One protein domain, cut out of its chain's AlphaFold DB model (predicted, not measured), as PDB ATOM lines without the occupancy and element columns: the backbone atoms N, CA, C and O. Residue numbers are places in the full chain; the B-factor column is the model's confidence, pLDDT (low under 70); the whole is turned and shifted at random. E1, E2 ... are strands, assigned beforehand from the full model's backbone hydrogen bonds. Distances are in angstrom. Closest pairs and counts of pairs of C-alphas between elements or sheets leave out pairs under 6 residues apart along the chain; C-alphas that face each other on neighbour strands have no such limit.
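What this domain is: This is residues 3 to 62 of the 261 residues of an uncharacterized protein of Crassostrea gigas (UniProt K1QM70). Two small antiparallel sheets lie partly face to face as a sandwich: the hairpin E2 and E3 covers part of the strongly twisted sheet E1 E4 E5, their strands crossed at 47 degrees, with E5 away from the hairpin. The loop between E2 and E3 runs out from one end, where residues 26 to 32 stick out free. The printed part has 60 residues, with no named helix and five named strands, E1 to E5 in chain order; its class is all strand. It is loose, with a radius of gyration of the C-alphas of 13.3 A, and elongated, spanning 41 by 22 by 16 A.

Where its parts are: E1, residues 3 to 9, begins at C-alpha 3 (171.844, 274.342, 253.607) and is 20.1 A long. E2, residues 18 to 23, and E3, residues 35 to 40, measure 16.2 A and 16.1 A. E4, residues 46 to 54, is the longest at 26.1 A. E5, residues 57 to 61, measures 12.8 A and ends at C-alpha 61 (177.261, 280.865, 249.157).

How they stand to each other: E1 and E5 are the edge strands beside inner strand E4. E1 and E4 are antiparallel at 151 degrees; N 6 and O 49 are within hydrogen-bond range at 2.9 A. E4 and E5 form a hairpin at 141 degrees, with N 52 and O 59 at 2.9 A. In the hairpin E2 and E3, at 153 degrees, N 20 and O 38 are 2.9 A apart. Between the sheets, the closest C-alphas of E1 and E2 are those of Phe 6 and Val 19, 7.0 A apart. E2 and E5 are apart, as are E3 and E5.

The domain as a whole: The C-alphas farthest apart, of Glu 13 and Gly 30, are 42.2 A from each other. The printed part has no cut, and the link from E2 to E3 is long, with 11 residues. Mean pLDDT of the printed part is 77.1; residues 9 to 13 and 29 to 32 are under 70.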
ATOM      1  N   LEU A   3     170.661 273.534 253.337       71.62
ATOM      2  CA  LEU A   3     171.844 274.342 253.607       71.62
ATOM      3  C   LEU A   3     172.904 273.432 254.228       71.62
ATOM      4  O   LEU A   3     172.613 272.718 255.183       71.62
ATOM      5  N   GLU A   4     174.103 273.443 253.666       75.81
ATOM      6  CA  GLU A   4     175.226 272.603 254.078       75.81
ATOM      7  C   GLU A   4     176.427 273.519 254.393       75.81
ATOM      8  O   GLU A   4     176.643 274.534 253.718       75.81
ATOM      9  N   ALA A   5     177.199 273.185 255.426       74.50
ATOM     10  CA  ALA A   5     178.416 273.888 255.822       74.50
ATOM     11  C   ALA A   5     179.577 272.897 255.800       74.50
ATOM     12  O   ALA A   5     179.458 271.783 256.306       74.50
ATOM     13  N   PHE A   6     180.687 273.306 255.200       76.75
ATOM     14  CA  PHE A   6     181.865 272.470 255.004       76.75
ATOM     15  C   PHE A   6     183.110 273.172 255.520       76.75
ATOM     16  O   PHE A   6     183.199 274.403 255.507       76.75
ATOM     17  N   LEU A   7     184.092 272.374 255.922       74.06
ATOM     18  CA  LEU A   7     185.368 272.856 256.413       74.06
ATOM     19  C   LEU A   7     186.410 272.895 255.309       74.06
ATOM     20  O   LEU A   7     186.496 272.009 254.463       74.06
ATOM     21  N   LYS A   8     187.215 273.953 255.331       76.19
ATOM     22  CA  LYS A   8     188.389 274.097 254.483       76.19
ATOM     23  C   LYS A   8     189.589 274.464 255.343       76.19
ATOM     24  O   LYS A   8     189.619 275.552 255.931       76.19
ATOM     25  N   LEU A   9     190.555 273.553 255.397       68.94
ATOM     26  CA  LEU A   9     191.815 273.730 256.109       68.94
ATOM     27  C   LEU A   9     192.644 274.823 255.430       68.94
ATOM     28  O   LEU A   9     192.733 274.860 254.202       68.94
ATOM     29  N   GLN A  10     193.232 275.719 256.222       68.81
ATOM     30  CA  GLN A  10     194.094 276.786 255.705       68.81
ATOM     31  C   GLN A  10     195.594 276.478 255.833       68.81
ATOM     32  O   GLN A  10     196.395 277.184 255.228       68.81
ATOM     33  N   THR A  11     195.985 275.453 256.599       68.19
ATOM     34  CA  THR A  11     197.393 275.092 256.866       68.19
ATOM     35  C   THR A  11     197.563 273.580 257.016       68.19
ATOM     36  O   THR A  11     196.748 272.971 257.694       68.19
ATOM     37  N   ASP A  12     198.637 272.993 256.492       62.94
ATOM     38  CA  ASP A  12     198.714 271.554 256.168       62.94
ATOM     39  C   ASP A  12     198.751 270.528 257.324       62.94
ATOM     40  O   ASP A  12     198.771 269.332 257.050       62.94
ATOM     41  N   GLU A  13     198.708 270.916 258.603       63.22
ATOM     42  CA  GLU A  13     198.824 269.946 259.707       63.22
ATOM     43  C   GLU A  13     197.986 270.327 260.934       63.22
ATOM     44  O   GLU A  13     198.519 270.935 261.862       63.22
ATOM     45  N   ARG A  14     196.686 269.980 260.962       71.12
ATOM     46  CA  ARG A  14     195.845 269.937 262.184       71.12
ATOM     47  C   ARG A  14     194.712 268.918 262.060       71.12
ATOM     48  O   ARG A  14     194.251 268.648 260.954       71.12
ATOM     49  N   ASP A  15     194.239 268.423 263.204       76.38
ATOM     50  CA  ASP A  15     193.032 267.597 263.292       76.38
ATOM     51  C   ASP A  15     191.812 268.350 262.735       76.38
ATOM     52  O   ASP A  15     191.641 269.555 262.967       76.38
ATOM     53  N   GLU A  16     190.975 267.638 261.976       79.81
ATOM     54  CA  GLU A  16     189.736 268.172 261.408       79.81
ATOM     55  C   GLU A  16     188.673 268.328 262.507       79.81
ATOM     56  O   GLU A  16     188.313 267.333 263.143       79.81
ATOM     57  N   PRO A  17     188.183 269.556 262.780       83.25
ATOM     58  CA  PRO A  17     187.117 269.760 263.745       83.25
ATOM     59  C   PRO A  17     185.789 269.279 263.161       83.25
ATOM     60  O   PRO A  17     185.606 269.173 261.953       83.25
ATOM     61  N   GLU A  18     184.816 269.036 264.021       83.50
ATOM     62  CA  GLU A  18     183.437 268.845 263.601       83.50
ATOM     63  C   GLU A  18     182.794 270.209 263.300       83.50
ATOM     64  O   GLU A  18     183.000 271.174 264.042       83.50
ATOM     65  N   VAL A  19     181.998 270.294 262.229       82.88
ATOM     66  CA  VAL A  19     181.151 271.460 261.937       82.88
ATOM     67  C   VAL A  19     179.698 271.150 262.267       82.88
ATOM     68  O   VAL A  19     179.096 270.240 261.702       82.88
ATOM     69  N   VAL A  20     179.118 271.937 263.167       83.50
ATOM     70  CA  VAL A  20     177.713 271.821 263.569       83.50
ATOM     71  C   VAL A  20     176.957 273.047 263.081       83.50
ATOM     72  O   VAL A  20     177.375 274.173 263.343       83.50
ATOM     73  N   ILE A  21     175.845 272.844 262.373       81.44
ATOM     74  CA  ILE A  21     174.955 273.937 261.968       81.44
ATOM     75  C   ILE A  21     173.866 274.100 263.026       81.44
ATOM     76  O   ILE A  21     173.026 273.225 263.205       81.44
ATOM     77  N   GLU A  22     173.861 275.242 263.697       82.50
ATOM     78  CA  GLU A  22     172.819 275.658 264.625       82.50
ATOM     79  C   GLU A  22     171.828 276.581 263.905       82.50
ATOM     80  O   GLU A  22     172.210 277.589 263.307       82.50
ATOM     81  N   GLY A  23     170.539 276.255 263.949       77.19
ATOM     82  CA  GLY A  23     169.489 277.027 263.290       77.19
ATOM     83  C   GLY A  23     168.138 276.327 263.364       77.19
ATOM     84  O   GLY A  23     168.006 275.285 263.997       77.19
ATOM     85  N   LYS A  24     167.117 276.910 262.731       75.12
ATOM     86  CA  LYS A  24     165.811 276.249 262.595       75.12
ATOM     87  C   LYS A  24     165.890 275.173 261.513       75.12
ATOM     88  O   LYS A  24     166.297 275.488 260.398       75.12
ATOM     89  N   ASP A  25     165.412 273.968 261.807       72.56
ATOM     90  CA  ASP A  25     165.356 272.868 260.830       72.56
ATOM     91  C   ASP A  25     164.442 273.190 259.637       72.56
ATOM     92  O   ASP A  25     164.706 272.786 258.503       72.56
ATOM     93  N   GLU A  26     163.392 273.981 259.876       75.50
ATOM     94  CA  GLU A  26     162.432 274.402 258.861       75.50
ATOM     95  C   GLU A  26     162.183 275.914 258.910       75.50
ATOM     96  O   GLU A  26     162.035 276.528 259.971       75.50
ATOM     97  N   VAL A  27     162.128 276.526 257.726       71.25
ATOM     98  CA  VAL A  27     161.885 277.958 257.536       71.25
ATOM     99  C   VAL A  27     160.895 278.118 256.388       71.25
ATOM    100  O   VAL A  27     161.089 277.547 255.310       71.25
ATOM    101  N   LEU A  28     159.842 278.908 256.603       72.50
ATOM    102  CA  LEU A  28     158.873 279.222 255.559       72.50
ATOM    103  C   LEU A  28     159.501 280.111 254.479       72.50
ATOM    104  O   LEU A  28     160.373 280.945 254.726       72.50
ATOM    105  N   CYS A  29     159.058 279.930 253.238       59.72
ATOM    106  CA  CYS A  29     159.556 280.730 252.128       59.72
ATOM    107  C   CYS A  29     159.109 282.190 252.283       59.72
ATOM    108  O   CYS A  29     157.914 282.463 252.333       59.72
ATOM    109  N   GLY A  30     160.075 283.111 252.322       61.25
ATOM    110  CA  GLY A  30     159.841 284.538 252.562       61.25
ATOM    111  C   GLY A  30     160.295 284.998 253.947       61.25
ATOM    112  O   GLY A  30     160.586 286.182 254.111       61.25
ATOM    113  N   ASP A  31     160.457 284.070 254.892       63.69
ATOM    114  CA  ASP A  31     160.956 284.380 256.228       63.69
ATOM    115  C   ASP A  31     162.482 284.496 256.249       63.69
ATOM    116  O   ASP A  31     163.214 283.841 255.496       63.69
ATOM    117  N   LEU A  32     162.974 285.331 257.162       64.19
ATOM    118  CA  LEU A  32     164.397 285.465 257.443       64.19
ATOM    119  C   LEU A  32     164.864 284.315 258.355       64.19
ATOM    120  O   LEU A  32     164.234 284.027 259.373       64.19
ATOM    121  N   ALA A  33     165.986 283.674 258.010       70.56
ATOM    122  CA  ALA A  33     166.529 282.512 258.722       70.56
ATOM    123  C   ALA A  33     168.003 282.667 259.095       70.56
ATOM    124  O   ALA A  33     168.791 283.196 258.310       70.56
ATOM    125  N   ARG A  34     168.357 282.202 260.304       74.25
ATOM    126  CA  ARG A  34     169.707 282.278 260.869       74.25
ATOM    127  C   ARG A  34     170.231 280.871 260.986       74.25
ATOM    128  O   ARG A  34     169.602 280.038 261.633       74.25
ATOM    129  N   PHE A  35     171.394 280.669 260.397       78.50
ATOM    130  CA  PHE A  35     172.170 279.460 260.545       78.50
ATOM    131  C   PHE A  35     173.571 279.879 260.966       78.50
ATOM    132  O   PHE A  35     174.148 280.797 260.380       78.50
ATOM    133  N   VAL A  36     174.083 279.251 262.012       80.25
ATOM    134  CA  VAL A  36     175.427 279.469 262.541       80.25
ATOM    135  C   VAL A  36     176.172 278.162 262.397       80.25
ATOM    136  O   VAL A  36     175.642 277.120 262.751       80.25
ATOM    137  N   ALA A  37     177.386 278.206 261.867       80.81
ATOM    138  CA  ALA A  37     178.250 277.041 261.841       80.81
ATOM    139  C   ALA A  37     179.257 277.175 262.985       80.81
ATOM    140  O   ALA A  37     179.967 278.178 263.064       80.81
ATOM    141  N   VAL A  38     179.275 276.185 263.869       82.56
ATOM    142  CA  VAL A  38     180.125 276.120 265.060       82.56
ATOM    143  C   VAL A  38     181.168 275.028 264.856       82.56
ATOM    144  O   VAL A  38     180.831 273.937 264.392       82.56
ATOM    145  N   LEU A  39     182.424 275.326 265.192       81.25
ATOM    146  CA  LEU A  39     183.533 274.374 265.124       81.25
ATOM    147  C   LEU A  39     183.724 273.690 266.472       81.25
ATOM    148  O   LEU A  39     183.685 274.339 267.514       81.25
ATOM    149  N   LYS A  40     183.951 272.377 266.466       82.81
ATOM    150  CA  LYS A  40     184.278 271.614 267.674       82.81
ATOM    151  C   LYS A  40     185.501 270.724 267.423       82.81
ATOM    152  O   LYS A  40     185.375 269.752 266.684       82.81
ATOM    153  N   PRO A  41     186.670 271.003 268.033       80.19
ATOM    154  CA  PRO A  41     186.978 272.164 268.876       80.19
ATOM    155  C   PRO A  41     187.070 273.475 268.076       80.19
ATOM    156  O   PRO A  41     187.306 273.459 266.866       80.19
ATOM    157  N   ASP A  42     186.925 274.609 268.770       73.88
ATOM    158  CA  ASP A  42     187.145 275.933 268.181       73.88
ATOM    159  C   ASP A  42     188.560 276.022 267.598       73.88
ATOM    160  O   ASP A  42     189.554 275.737 268.270       73.88
ATOM    161  N   SER A  43     188.658 276.416 266.328       72.81
ATOM    162  CA  SER A  43     189.935 276.449 265.622       72.81
ATOM    163  C   SER A  43     190.016 277.604 264.635       72.81
ATOM    164  O   SER A  43     189.131 277.802 263.807       72.81
ATOM    165  N   SER A  44     191.116 278.356 264.703       72.12
ATOM    166  CA  SER A  44     191.359 279.542 263.873       72.12
ATOM    167  C   SER A  44     192.007 279.248 262.516       72.12
ATOM    168  O   SER A  44     192.081 280.139 261.677       72.12
ATOM    169  N   CYS A  45     192.484 278.022 262.279       78.12
ATOM    170  CA  CYS A  45     193.128 277.626 261.017       78.12
ATOM    171  C   CYS A  45     192.160 276.989 260.009       78.12
ATOM    172  O   CYS A  45     192.584 276.525 258.948       78.12
ATOM    173  N   TRP A  46     190.875 276.910 260.353       78.00
ATOM    174  CA  TRP A  46     189.828 276.393 259.485       78.00
ATOM    175  C   TRP A  46     188.924 277.533 259.040       78.00
ATOM    176  O   TRP A  46     188.593 278.433 259.807       78.00
ATOM    177  N   SER A  47     188.504 277.477 257.781       80.06
ATOM    178  CA  SER A  47     187.462 278.353 257.252       80.06
ATOM    179  C   SER A  47     186.220 277.552 256.913       80.06
ATOM    180  O   SER A  47     186.308 276.414 256.452       80.06
ATOM    181  N   ILE A  48     185.061 278.168 257.125       82.88
ATOM    182  CA  ILE A  48     183.767 277.555 256.848       82.88
ATOM    183  C   ILE A  48     183.283 278.030 255.484       82.88
ATOM    184  O   ILE A  48     183.204 279.230 255.219       82.88
ATOM    185  N   THR A  49     182.929 277.079 254.626       83.12
ATOM    186  CA  THR A  49     182.291 277.335 253.337       83.12
ATOM    187  C   THR A  49     180.832 276.914 253.403       83.12
ATOM    188  O   THR A  49     180.525 275.764 253.709       83.12
ATOM    189  N   TRP A  50     179.933 277.833 253.071       84.44
ATOM    190  CA  TRP A  50     178.502 277.560 253.014       84.44
ATOM    191  C   TRP A  50     178.078 277.181 251.600       84.44
ATOM    192  O   TRP A  50     178.533 277.775 250.621       84.44
ATOM    193  N   GLN A  51     177.180 276.212 251.479       86.00
ATOM    194  CA  GLN A  51     176.589 275.807 250.209       86.00
ATOM    195  C   GLN A  51     175.084 275.618 250.372       86.00
ATOM    196  O   GLN A  51     174.603 275.145 251.399       86.00
ATOM    197  N   LYS A  52     174.318 275.980 249.343       85.50
ATOM    198  CA  LYS A  52     172.889 275.661 249.259       85.50
ATOM    199  C   LYS A  52     172.667 274.601 248.195       85.50
ATOM    200  O   LYS A  52     173.261 274.641 247.117       85.50
ATOM    201  N   ARG A  53     171.733 273.700 248.472       83.50
ATOM    202  CA  ARG A  53     171.346 272.620 247.578       83.50
ATOM    203  C   ARG A  53     169.860 272.678 247.258       83.50
ATOM    204  O   ARG A  53     168.995 272.782 248.138       83.50
ATOM    205  N   ARG A  54     169.542 272.596 245.967       81.44
ATOM    206  CA  ARG A  54     168.170 272.511 245.456       81.44
ATOM    207  C   ARG A  54     168.064 271.320 244.511       81.44
ATOM    208  O   ARG A  54     168.482 271.382 243.358       81.44
ATOM    209  N   GLY A  55     167.514 270.214 245.012       84.06
ATOM    210  CA  GLY A  55     167.514 268.947 244.280       84.06
ATOM    211  C   GLY A  55     168.948 268.465 244.041       84.06
ATOM    212  O   GLY A  55     169.685 268.237 244.995       84.06
ATOM    213  N   LYS A  56     169.350 268.336 242.771       86.06
ATOM    214  CA  LYS A  56     170.713 267.921 242.383       86.06
ATOM    215  C   LYS A  56     171.706 269.079 242.219       86.06
ATOM    216  O   LYS A  56     172.887 268.816 242.031       86.06
ATOM    217  N   VAL A  57     171.243 270.328 242.257       86.81
ATOM    218  CA  VAL A  57     172.092 271.510 242.057       86.81
ATOM    219  C   VAL A  57     172.652 271.969 243.398       86.81
ATOM    220  O   VAL A  57     171.880 272.156 244.342       86.81
ATOM    221  N   THR A  58     173.967 272.182 243.453       86.75
ATOM    222  CA  THR A  58     174.683 272.751 244.602       86.75
ATOM    223  C   THR A  58     175.346 274.058 244.180       86.75
ATOM    224  O   THR A  58     175.999 274.116 243.140       86.75
ATOM    225  N   GLU A  59     175.175 275.104 244.983       85.44
ATOM    226  CA  GLU A  59     175.758 276.429 244.762       85.44
ATOM    227  C   GLU A  59     176.471 276.891 246.035       85.44
ATOM    228  O   GLU A  59     175.880 276.887 247.119       85.44
ATOM    229  N   THR A  60     177.724 277.327 245.910       85.12
ATOM    230  CA  THR A  60     178.462 277.947 247.015       85.12
ATOM    231  C   THR A  60     177.870 279.312 247.350       85.12
ATOM    232  O   THR A  60     177.568 280.112 246.465       85.12
ATOM    233  N   ILE A  61     177.698 279.575 248.640       82.00
ATOM    234  CA  ILE A  61     177.261 280.865 249.157       82.00
ATOM    235  C   ILE A  61     178.505 281.692 249.442       82.00
ATOM    236  O   ILE A  61     179.306 281.361 250.314       82.00
ATOM    237  N   ASP A  62     178.635 282.796 248.718       79.88
ATOM    238  CA  ASP A  62     179.624 283.814 249.033       79.88
ATOM    239  C   ASP A  62     179.153 284.633 250.245       79.88
ATOM    240  O   ASP A  62     178.329 285.552 250.137       79.88
TER     241      ASP A  62